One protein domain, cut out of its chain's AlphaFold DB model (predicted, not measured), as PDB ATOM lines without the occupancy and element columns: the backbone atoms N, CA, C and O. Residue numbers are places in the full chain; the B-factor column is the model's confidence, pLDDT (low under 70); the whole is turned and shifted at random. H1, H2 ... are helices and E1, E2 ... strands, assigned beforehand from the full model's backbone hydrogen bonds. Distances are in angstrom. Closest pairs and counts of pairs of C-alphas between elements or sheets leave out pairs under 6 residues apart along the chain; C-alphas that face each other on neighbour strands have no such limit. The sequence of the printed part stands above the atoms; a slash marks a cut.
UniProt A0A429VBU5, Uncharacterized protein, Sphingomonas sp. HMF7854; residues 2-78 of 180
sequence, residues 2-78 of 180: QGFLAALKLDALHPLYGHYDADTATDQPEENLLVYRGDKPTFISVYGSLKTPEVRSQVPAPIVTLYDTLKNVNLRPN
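AT A GLANCE: This is residues 2 to 78 of the 180 residues of an uncharacterized protein of Sphingomonas sp. HMF7854 (UniProt A0A429VBU5). The domain is a small three-stranded sheet, made of a long hairpin of E2 and E3 with the short strand E1 beside one half of E3, and a loose group of helices gathered to one side of it. H4, the longest helix, lies nearest the middle, with H2 and H3 near its first residues, H2 closest at Pro 62 and H3 closest at Val 64; H1 lies farther out, away from the sheet, and the last residues, 72 to 78, form a tail with no named element. The printed part has 77 residues, with four named helices and three named strands in the order H1, H2, E1, E2, E3, H3, H4. The sheet runs E1, E3, E2 and is mixed, and the class is mixed, helices and strands. The whole is compact, with a radius of gyration of the C-alphas of 13.2 A and spans of 38 by 30 by 19 A.

IN THESE COORDINATES: Begin with the sheet. Find C-alpha 30 at (8.552, 31.425, -18.384); from there E2, residues 30 to 37, runs 22.4 A to C-alpha 37. After residues 38 and 39, E3 takes up at C-alpha 40 at (4.851, 51.721, -9.793) and covers residues 40 to 47, 23.2 A from first to last C-alpha. E1 is residues 18 to 21, only 10.2 A long. Look next at H4, residues 61 to 71, which runs 15.3 A and ends with C-alpha 71 at (-6.582, 30.552, -15.007). The other helices are brief: H3 is residues 53 to 58, H2 is residues 10 to 13, and H1 is residues 2 to 7, beginning with C-alpha 2 at (-14.744, 44.387, -8.098).

HOW THE PARTS SIT: Start at E3, the inner strand, with E1 and E2 as edge strands. E2 and E3 form a hairpin and are antiparallel, at 164 degrees between their directions; look for N 33 and O 44, 2.8 A apart, and N 42 and O 35, also 2.8 A, both within hydrogen-bond range. E1 and E3 are parallel, at 9 degrees; here N 18 and O 43 are 2.8 A apart and N 47 and O 20 are 2.9 A apart, within hydrogen-bond range. Now move to the helices. H4 only grazes the sheet, with its residues 63 to 67. H2 only grazes it too, with residues 10 to 13, and so does H3, with residues 55 to 58. H2 and H4 only just touch, with 3 pairs of C-alphas within 8 A, the closest being those of Leu 13 and Pro 62 at 5.9 A. H3 and H4 are close but not clearly touching: their closest C-alphas, Arg 56 and Val 64, are 6.5 A apart, and they run opposite ways at a steep tilt of 45 degrees. H1 and H4 are also close but not clearly touching, with the C-alphas of Ala 7 and Thr 69 closest at 6.9 A, opposite ways at a steep tilt of 48 degrees. H1 is not on the sheet, is apart from H3, and meets H2 only through their link. In H1 and H4 every O i to N i+4 pair is within hydrogen-bond range, in H3 1 of 2 is, and H2 is too short for such a pair.

THE WHOLE: The two C-alphas farthest apart are those of Thr 24 and Asn 78, 40.8 A. The printed part, residues 2 to 78, has no cut. No link is long: E1 to E2, with 8 residues between them, is short, and the other links are tight. In this predicted model the mean pLDDT of the printed part is 84.3; look for values under 70 at residue 2, residues 37 to 40 and residues 76 to 78.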
ATOM      1  N   GLN A   2     -15.311  44.276  -9.461       60.19
ATOM      2  CA  GLN A   2     -14.744  44.387  -8.098       60.19
ATOM      3  C   GLN A   2     -14.445  43.036  -7.419       60.19
ATOM      4  O   GLN A   2     -13.367  42.875  -6.861       60.19
ATOM      5  N   GLY A   3     -15.331  42.039  -7.540       72.75
ATOM      6  CA  GLY A   3     -15.086  40.706  -6.969       72.75
ATOM      7  C   GLY A   3     -13.899  39.956  -7.592       72.75
ATOM      8  O   GLY A   3     -13.203  39.235  -6.890       72.75
ATOM      9  N   PHE A   4     -13.623  40.165  -8.885       75.31
ATOM     10  CA  PHE A   4     -12.462  39.566  -9.552       75.31
ATOM     11  C   PHE A   4     -11.162  40.218  -9.084       75.31
ATOM     12  O   PHE A   4     -10.245  39.518  -8.679       75.31
ATOM     13  N   LEU A   5     -11.110  41.554  -9.060       77.19
ATOM     14  CA  LEU A   5      -9.927  42.280  -8.595       77.19
ATOM     15  C   LEU A   5      -9.590  41.952  -7.132       77.19
ATOM     16  O   LEU A   5      -8.421  41.779  -6.804       77.19
ATOM     17  N   ALA A   6     -10.602  41.786  -6.275       80.50
ATOM     18  CA  ALA A   6     -10.405  41.330  -4.900       80.50
ATOM     19  C   ALA A   6      -9.860  39.888  -4.826       80.50
ATOM     20  O   ALA A   6      -8.996  39.596  -3.999       80.50
ATOM     21  N   ALA A   7     -10.317  38.991  -5.710       82.75
ATOM     22  CA  ALA A   7      -9.849  37.605  -5.760       82.75
ATOM     23  C   ALA A   7      -8.365  37.480  -6.146       82.75
ATOM     24  O   ALA A   7      -7.719  36.523  -5.729       82.75
ATOM     25  N   LEU A   8      -7.807  38.459  -6.870       84.00
ATOM     26  CA  LEU A   8      -6.382  38.484  -7.226       84.00
ATOM     27  C   LEU A   8      -5.454  38.670  -6.013       84.00
ATOM     28  O   LEU A   8      -4.252  38.459  -6.151       84.00
ATOM     29  N   LYS A   9      -5.985  39.072  -4.843       84.94
ATOM     30  CA  LYS A   9      -5.228  39.273  -3.590       84.94
ATOM     31  C   LYS A   9      -3.925  40.057  -3.801       84.94
ATOM     32  O   LYS A   9      -2.876  39.683  -3.280       84.94
ATOM     33  N   LEU A  10      -3.996  41.147  -4.569       82.81
ATOM     34  CA  LEU A  10      -2.814  41.889  -5.021       82.81
ATOM     35  C   LEU A  10      -1.940  42.417  -3.871       82.81
ATOM     36  O   LEU A  10      -0.739  42.581  -4.062       82.81
ATOM     37  N   ASP A  11      -2.494  42.621  -2.676       83.69
ATOM     38  CA  ASP A  11      -1.725  43.024  -1.492       83.69
ATOM     39  C   ASP A  11      -0.748  41.932  -1.026       83.69
ATOM     40  O   ASP A  11       0.369  42.231  -0.613       83.69
ATOM     41  N   ALA A  12      -1.109  40.649  -1.158       85.69
ATOM     42  CA  ALA A  12      -0.239  39.532  -0.775       85.69
ATOM     43  C   ALA A  12       0.995  39.400  -1.684       85.69
ATOM     44  O   ALA A  12       1.986  38.780  -1.306       85.69
ATOM     45  N   LEU A  13       0.954  40.008  -2.871       83.50
ATOM     46  CA  LEU A  13       2.084  40.077  -3.795       83.50
ATOM     47  C   LEU A  13       3.037  41.235  -3.449       83.50
ATOM     48  O   LEU A  13       3.969  41.487  -4.201       83.50
ATOM     49  N   HIS A  14       2.740  42.067  -2.437       78.50
ATOM     50  CA  HIS A  14       3.479  43.315  -2.167       78.50
ATOM     51  C   HIS A  14       4.984  43.126  -1.961       78.50
ATOM     52  O   HIS A  14       5.737  43.897  -2.553       78.50
ATOM     53  N   PRO A  15       5.451  42.102  -1.223       81.88
ATOM     54  CA  PRO A  15       6.883  41.900  -1.041       81.88
ATOM     55  C   PRO A  15       7.559  41.175  -2.217       81.88
ATOM     56  O   PRO A  15       8.758  40.936  -2.151       81.88
ATOM     57  N   LEU A  16       6.817  40.772  -3.257       86.06
ATOM     58  CA  LEU A  16       7.318  39.889  -4.312       86.06
ATOM     59  C   LEU A  16       7.663  40.677  -5.571       86.06
ATOM     60  O   LEU A  16       6.839  41.450  -6.056       86.06
ATOM     61  N   TYR A  17       8.859  40.452  -6.102       87.44
ATOM     62  CA  TYR A  17       9.360  41.044  -7.338       87.44
ATOM     63  C   TYR A  17      10.523  40.203  -7.879       87.44
ATOM     64  O   TYR A  17      11.127  39.430  -7.137       87.44
ATOM     65  N   GLY A  18      10.853  40.394  -9.152       86.38
ATOM     66  CA  GLY A  18      12.018  39.789  -9.789       86.38
ATOM     67  C   GLY A  18      11.776  38.381 -10.323       86.38
ATOM     68  O   GLY A  18      10.643  38.001 -10.629       86.38
ATOM     69  N   HIS A  19      12.867  37.640 -10.498       88.25
ATOM     70  CA  HIS A  19      12.889  36.331 -11.144       88.25
ATOM     71  C   HIS A  19      12.985  35.188 -10.124       88.25
ATOM     72  O   HIS A  19      13.744  35.277  -9.158       88.25
ATOM     73  N   TYR A  20      12.229  34.116 -10.356       90.31
ATOM     74  CA  TYR A  20      12.229  32.892  -9.560       90.31
ATOM     75  C   TYR A  20      12.594  31.699 -10.451       90.31
ATOM     76  O   TYR A  20      11.778  31.253 -11.259       90.31
ATOM     77  N   ASP A  21      13.797  31.159 -10.261       90.50
ATOM     78  CA  ASP A  21      14.254  29.910 -10.876       90.50
ATOM     79  C   ASP A  21      13.639  28.711 -10.135       90.50
ATOM     80  O   ASP A  21      14.200  28.188  -9.170       90.50
ATOM     81  N   ALA A  22      12.431  28.317 -10.534       89.88
ATOM     82  CA  ALA A  22      11.650  27.278  -9.860       89.88
ATOM     83  C   ALA A  22      11.839  25.875 -10.470       89.88
ATOM     84  O   ALA A  22      11.348  24.887  -9.918       89.88
ATOM     85  N   ASP A  23      12.563  25.790 -11.586       87.31
ATOM     86  CA  ASP A  23      13.023  24.564 -12.229       87.31
ATOM     87  C   ASP A  23      14.467  24.760 -12.724       87.31
ATOM     88  O   ASP A  23      14.849  25.848 -13.149       87.31
ATOM     89  N   THR A  24      15.274  23.703 -12.676       85.44
ATOM     90  CA  THR A  24      16.663  23.697 -13.165       85.44
ATOM     91  C   THR A  24      16.800  23.088 -14.561       85.44
ATOM     92  O   THR A  24      17.894  23.086 -15.127       85.44
ATOM     93  N   ALA A  25      15.729  22.508 -15.112       85.88
ATOM     94  CA  ALA A  25      15.728  21.957 -16.459       85.88
ATOM     95  C   ALA A  25      15.861  23.061 -17.521       85.88
ATOM     96  O   ALA A  25      15.377  24.184 -17.359       85.88
ATOM     97  N   THR A  26      16.491  22.736 -18.650       81.75
ATOM     98  CA  THR A  26      16.503  23.634 -19.811       81.75
ATOM     99  C   THR A  26      15.142  23.634 -20.506       81.75
ATOM    100  O   THR A  26      14.337  22.713 -20.331       81.75
ATOM    101  N   ASP A  27      14.889  24.678 -21.295       82.38
ATOM    102  CA  ASP A  27      13.711  24.805 -22.162       82.38
ATOM    103  C   ASP A  27      12.365  24.807 -21.417       82.38
ATOM    104  O   ASP A  27      11.335  24.388 -21.957       82.38
ATOM    105  N   GLN A  28      12.352  25.297 -20.175       86.19
ATOM    106  CA  GLN A  28      11.107  25.498 -19.439       86.19
ATOM    107  C   GLN A  28      10.377  26.762 -19.907       86.19
ATOM    108  O   GLN A  28      11.005  27.725 -20.359       86.19
ATOM    109  N   PRO A  29       9.035  26.783 -19.813       87.94
ATOM    110  CA  PRO A  29       8.289  28.009 -20.031       87.94
ATOM    111  C   PRO A  29       8.636  29.043 -18.957       87.94
ATOM    112  O   PRO A  29       8.944  28.698 -17.816       87.94
ATOM    113  N   GLU A  30       8.497  30.313 -19.324       87.75
ATOM    114  CA  GLU A  30       8.552  31.425 -18.384       87.75
ATOM    115  C   GLU A  30       7.148  32.009 -18.203       87.75
ATOM    116  O   GLU A  30       6.466  32.368 -19.171       87.75
ATOM    117  N   GLU A  31       6.703  32.093 -16.955       88.56
ATOM    118  CA  GLU A  31       5.435  32.706 -16.589       88.56
ATOM    119  C   GLU A  31       5.681  34.113 -16.041       88.56
ATOM    120  O   GLU A  31       6.263  34.297 -14.975       88.56
ATOM    121  N   ASN A  32       5.221  35.119 -16.785       86.62
ATOM    122  CA  ASN A  32       5.485  36.524 -16.494       86.62
ATOM    123  C   ASN A  32       4.224  37.240 -15.992       86.62
ATOM    124  O   ASN A  32       3.151  37.153 -16.595       86.62
ATOM    125  N   LEU A  33       4.364  37.997 -14.905       84.75
ATOM    126  CA  LEU A  33       3.302  38.760 -14.259       84.75
ATOM    127  C   LEU A  33       3.752  40.214 -14.064       84.75
ATOM    128  O   LEU A  33       4.678  40.495 -13.306       84.75
ATOM    129  N   LEU A  34       3.049  41.150 -14.704       81.00
ATOM    130  CA  LEU A  34       3.189  42.587 -14.467       81.00
ATOM    131  C   LEU A  34       1.987  43.076 -13.665       81.00
ATOM    132  O   LEU A  34       0.849  43.057 -14.139       81.00
ATOM    133  N   VAL A  35       2.245  43.530 -12.445       79.06
ATOM    134  CA  VAL A  35       1.212  43.976 -11.513       79.06
ATOM    135  C   VAL A  35       1.342  45.479 -11.300       79.06
ATOM    136  O   VAL A  35       2.371  45.958 -10.833       79.06
ATOM    137  N   TYR A  36       0.284  46.232 -11.603       73.12
ATOM    138  CA  TYR A  36       0.229  47.671 -11.337       73.12
ATOM    139  C   TYR A  36      -0.370  47.949  -9.966       73.12
ATOM    140  O   TYR A  36      -1.501  47.545  -9.685       73.12
ATOM    141  N   ARG A  37       0.378  48.672  -9.129       66.62
ATOM    142  CA  ARG A  37      -0.063  49.131  -7.809       66.62
ATOM    143  C   ARG A  37       0.272  50.609  -7.657       66.62
ATOM    144  O   ARG A  37       1.432  50.972  -7.483       66.62
ATOM    145  N   GLY A  38      -0.743  51.466  -7.763       64.38
ATOM    146  CA  GLY A  38      -0.525  52.912  -7.861       64.38
ATOM    147  C   GLY A  38       0.364  53.248  -9.063       64.38
ATOM    148  O   GLY A  38       0.139  52.736 -10.158       64.38
ATOM    149  N   ASP A  39       1.399  54.059  -8.843       63.62
ATOM    150  CA  ASP A  39       2.241  54.586  -9.924       63.62
ATOM    151  C   ASP A  39       3.426  53.681 -10.305       63.62
ATOM    152  O   ASP A  39       4.122  53.968 -11.282       63.62
ATOM    153  N   LYS A  40       3.690  52.596  -9.557       68.12
ATOM    154  CA  LYS A  40       4.851  51.721  -9.793       68.12
ATOM    155  C   LYS A  40       4.428  50.299 -10.184       68.12
ATOM    156  O   LYS A  40       3.739  49.637  -9.404       68.12
ATOM    157  N   PRO A  41       4.837  49.804 -11.365       75.94
ATOM    158  CA  PRO A  41       4.659  48.403 -11.708       75.94
ATOM    159  C   PRO A  41       5.600  47.510 -10.891       75.94
ATOM    160  O   PRO A  41       6.702  47.914 -10.528       75.94
ATOM    161  N   THR A  42       5.170  46.281 -10.634       78.75
ATOM    162  CA  THR A  42       6.012  45.199 -10.123       78.75
ATOM    163  C   THR A  42       6.053  44.080 -11.152       78.75
ATOM    164  O   THR A  42       4.995  43.627 -11.595       78.75
ATOM    165  N   PHE A  43       7.254  43.638 -11.514       84.50
ATOM    166  CA  PHE A  43       7.463  42.501 -12.402       84.50
ATOM    167  C   PHE A  43       7.820  41.257 -11.587       84.50
ATOM    168  O   PHE A  43       8.661  41.327 -10.690       84.50
ATOM    169  N   ILE A  44       7.166  40.141 -11.888       88.38
ATOM    170  CA  ILE A  44       7.448  38.820 -11.329       88.38
ATOM    171  C   ILE A  44       7.583  37.861 -12.509       88.38
ATOM    172  O   ILE A  44       6.664  37.763 -13.322       88.38
ATOM    173  N   SER A  45       8.702  37.152 -12.588       89.12
ATOM    174  CA  SER A  45       8.931  36.085 -13.562       89.12
ATOM    175  C   SER A  45       9.200  34.773 -12.833       89.12
ATOM    176  O   SER A  45       9.926  34.754 -11.840       89.12
ATOM    177  N   VAL A  46       8.604  33.685 -13.313       91.06
ATOM    178  CA  VAL A  46       8.882  32.324 -12.850       91.06
ATOM    179  C   VAL A  46       9.392  31.511 -14.029       91.06
ATOM    180  O   VAL A  46       8.660  31.313 -15.000       91.06
ATOM    181  N   TYR A  47      10.620  31.008 -13.932       91.50
ATOM    182  CA  TYR A  47      11.137  30.004 -14.853       91.50
ATOM    183  C   TYR A  47      10.735  28.613 -14.353       91.50
ATOM    184  O   TYR A  47      11.107  28.204 -13.251       91.50
ATOM    185  N   GLY A  48       9.915  27.911 -15.138       90.50
ATOM    186  CA  GLY A  48       9.253  26.673 -14.729       90.50
ATOM    187  C   GLY A  48       7.728  26.756 -14.841       90.50
ATOM    188  O   GLY A  48       7.109  27.808 -14.703       90.50
ATOM    189  N   SER A  49       7.088  25.616 -15.094       91.62
ATOM    190  CA  SER A  49       5.636  25.535 -15.305       91.62
ATOM    191  C   SER A  49       4.855  25.510 -13.985       91.62
ATOM    192  O   SER A  49       4.868  24.494 -13.291       91.62
ATOM    193  N   LEU A  50       4.036  26.528 -13.674       92.38
ATOM    194  CA  LEU A  50       3.161  26.516 -12.477       92.38
ATOM    195  C   LEU A  50       2.010  25.498 -12.566       92.38
ATOM    196  O   LEU A  50       1.148  25.426 -11.680       92.38
ATOM    197  N   LYS A  51       1.978  24.676 -13.622       91.62
ATOM    198  CA  LYS A  51       1.099  23.507 -13.733       91.62
ATOM    199  C   LYS A  51       1.630  22.298 -12.964       91.62
ATOM    200  O   LYS A  51       0.833  21.402 -12.691       91.62
ATOM    201  N   THR A  52       2.924  22.242 -12.645       91.56
ATOM    202  CA  THR A  52       3.535  21.091 -11.968       91.56
ATOM    203  C   THR A  52       3.623  21.330 -10.454       91.56
ATOM    204  O   THR A  52       3.947  22.439 -10.021       91.56
ATOM    205  N   PRO A  53       3.300  20.334  -9.608       92.94
ATOM    206  CA  PRO A  53       3.415  20.464  -8.153       92.94
ATOM    207  C   PRO A  53       4.823  20.836  -7.673       92.94
ATOM    208  O   PRO A  53       4.963  21.578  -6.701       92.94
ATOM    209  N   GLU A  54       5.849  20.352  -8.367       92.00
ATOM    210  CA  GLU A  54       7.255  20.543  -8.025       92.00
ATOM    211  C   GLU A  54       7.628  22.024  -8.121       92.00
ATOM    212  O   GLU A  54       8.023  22.615  -7.118       92.00
ATOM    213  N   VAL A  55       7.377  22.659  -9.267       91.94
ATOM    214  CA  VAL A  55       7.631  24.095  -9.479       91.94
ATOM    215  C   VAL A  55       6.798  24.938  -8.510       91.94
ATOM    216  O   VAL A  55       7.302  25.879  -7.898       91.94
ATOM    217  N   ARG A  56       5.530  24.567  -8.285       94.50
ATOM    218  CA  ARG A  56       4.634  25.273  -7.347       94.50
ATOM    219  C   ARG A  56       5.159  25.284  -5.911       94.50
ATOM    220  O   ARG A  56       4.847  26.216  -5.177       94.50
ATOM    221  N   SER A  57       5.929  24.273  -5.506       93.69
ATOM    222  CA  SER A  57       6.541  24.211  -4.172       93.69
ATOM    223  C   SER A  57       7.740  25.151  -4.004       93.69
ATOM    224  O   SER A  57       8.078  25.498  -2.874       93.69
ATOM    225  N   GLN A  58       8.359  25.573  -5.113       93.44
ATOM    226  CA  GLN A  58       9.555  26.423  -5.130       93.44
ATOM    227  C   GLN A  58       9.234  27.922  -5.212       93.44
ATOM    228  O   GLN A  58      10.118  28.756  -5.036       93.44
ATOM    229  N   VAL A  59       7.970  28.288  -5.448       93.81
ATOM    230  CA  VAL A  59       7.539  29.686  -5.561       93.81
ATOM    231  C   VAL A  59       6.649  30.122  -4.390       93.81
ATOM    232  O   VAL A  59       5.893  29.320  -3.837       93.81
ATOM    233  N   PRO A  60       6.664  31.414  -4.016       94.56
ATOM    234  CA  PRO A  60       5.746  31.960  -3.023       94.56
ATOM    235  C   PRO A  60       4.269  31.644  -3.313       94.56
ATOM    236  O   PRO A  60       3.750  31.925  -4.396       94.56
ATOM    237  N   ALA A  61       3.546  31.164  -2.296       94.00
ATOM    238  CA  ALA A  61       2.118  30.838  -2.389       94.00
ATOM    239  C   ALA A  61       1.221  31.960  -2.970       94.00
ATOM    240  O   ALA A  61       0.250  31.632  -3.666       94.00
ATOM    241  N   PRO A  62       1.499  33.267  -2.755       92.62
ATOM    242  CA  PRO A  62       0.749  34.332  -3.418       92.62
ATOM    243  C   PRO A  62       0.828  34.297  -4.955       92.62
ATOM    244  O   PRO A  62      -0.182  34.563  -5.603       92.62
ATOM    245  N   ILE A  63       1.972  33.919  -5.543       92.25
ATOM    246  CA  ILE A  63       2.143  33.800  -7.006       92.25
ATOM    247  C   ILE A  63       1.283  32.655  -7.539       92.25
ATOM    248  O   ILE A  63       0.523  32.834  -8.488       92.25
ATOM    249  N   VAL A  64       1.326  31.503  -6.865       93.38
ATOM    250  CA  VAL A  64       0.509  30.329  -7.205       93.38
ATOM    251  C   VAL A  64      -0.986  30.653  -7.125       93.38
ATOM    252  O   VAL A  64      -1.754  30.325  -8.027       93.38
ATOM    253  N   THR A  65      -1.397  31.358  -6.067       91.94
ATOM    254  CA  THR A  65      -2.791  31.788  -5.878       91.94
ATOM    255  C   THR A  65      -3.245  32.715  -7.005       91.94
ATOM    256  O   THR A  65      -4.355  32.561  -7.520       91.94
ATOM    257  N   LEU A  66      -2.398  33.673  -7.400       90.69
ATOM    258  CA  LEU A  66      -2.686  34.574  -8.511       90.69
ATOM    259  C   LEU A  66      -2.829  33.795  -9.825       90.69
ATOM    260  O   LEU A  66      -3.825  33.980 -10.524       90.69
ATOM    261  N   TYR A  67      -1.890  32.896 -10.129       91.50
ATOM    262  CA  TYR A  67      -1.935  32.049 -11.322       91.50
ATOM    263  C   TYR A  67      -3.242  31.254 -11.413       91.50
ATOM    264  O   TYR A  67      -3.950  31.322 -12.420       91.50
ATOM    265  N   ASP A  68      -3.613  30.554 -10.339       91.56
ATOM    266  CA  ASP A  68      -4.842  29.761 -10.306       91.56
ATOM    267  C   ASP A  68      -6.086  30.646 -10.449       91.56
ATOM    268  O   ASP A  68      -7.047  30.274 -11.125       91.56
ATOM    269  N   THR A  69      -6.073  31.836  -9.846       90.75
ATOM    270  CA  THR A  69      -7.182  32.792  -9.955       90.75
ATOM    271  C   THR A  69      -7.347  33.283 -11.392       90.75
ATOM    272  O   THR A  69      -8.466  33.312 -11.905       90.75
ATOM    273  N   LEU A  70      -6.244  33.632 -12.062       88.62
ATOM    274  CA  LEU A  70      -6.246  34.071 -13.457       88.62
ATOM    275  C   LEU A  70      -6.686  32.948 -14.402       88.62
ATOM    276  O   LEU A  70      -7.491  33.185 -15.296       88.62
ATOM    277  N   LYS A  71      -6.221  31.713 -14.181       87.44
ATOM    278  CA  LYS A  71      -6.582  30.552 -15.007       87.44
ATOM    279  C   LYS A  71      -8.065  30.186 -14.902       87.44
ATOM    280  O   LYS A  71      -8.655  29.725 -15.874       87.44
ATOM    281  N   ASN A  72      -8.658  30.381 -13.727       85.38
ATOM    282  CA  ASN A  72     -10.050  30.024 -13.458       85.38
ATOM    283  C   ASN A  72     -11.021  31.193 -13.657       85.38
ATOM    284  O   ASN A  72     -12.212  31.059 -13.355       85.38
ATOM    285  N   VAL A  73     -10.551  32.346 -14.153       80.75
ATOM    286  CA  VAL A  73     -11.444  33.473 -14.392       80.75
ATOM    287  C   VAL A  73     -12.405  33.146 -15.532       80.75
ATOM    288  O   VAL A  73     -12.047  33.079 -16.703       80.75
ATOM    289  N   ASN A  74     -13.675  32.970 -15.181       73.56
ATOM    290  CA  ASN A  74     -14.756  32.930 -16.149       73.56
ATOM    291  C   ASN A  74     -15.385  34.322 -16.217       73.56
ATOM    292  O   ASN A  74     -16.381  34.625 -15.552       73.56
ATOM    293  N   LEU A  75     -14.744  35.209 -16.975       71.62
ATOM    294  CA  LEU A  75     -15.389  36.454 -17.358       71.62
ATOM    295  C   LEU A  75     -16.528  36.073 -18.300       71.62
ATOM    296  O   LEU A  75     -16.283  35.499 -19.360       71.62
ATOM    297  N   ARG A  76     -17.777  36.368 -17.905       69.19
ATOM    298  CA  ARG A  76     -18.920  36.243 -18.819       69.19
ATOM    299  C   ARG A  76     -18.522  36.887 -20.149       69.19
ATOM    300  O   ARG A  76     -17.926  37.967 -20.088       69.19
ATOM    301  N   PRO A  77     -18.835  36.269 -21.302       63.12
ATOM    302  CA  PRO A  77     -18.556  36.855 -22.602       63.12
ATOM    303  C   PRO A  77     -19.395  38.125 -22.752       63.12
ATOM    304  O   PRO A  77     -20.503  38.121 -23.276       63.12
ATOM    305  N   ASN A  78     -18.886  39.222 -22.209       65.12
ATOM    306  CA  ASN A  78     -19.272  40.550 -22.618       65.12
ATOM    307  C   ASN A  78     -18.509  40.864 -23.906       65.12
ATOM    308  O   ASN A  78     -17.522  40.196 -24.216       65.12
TER     309      ASN A  78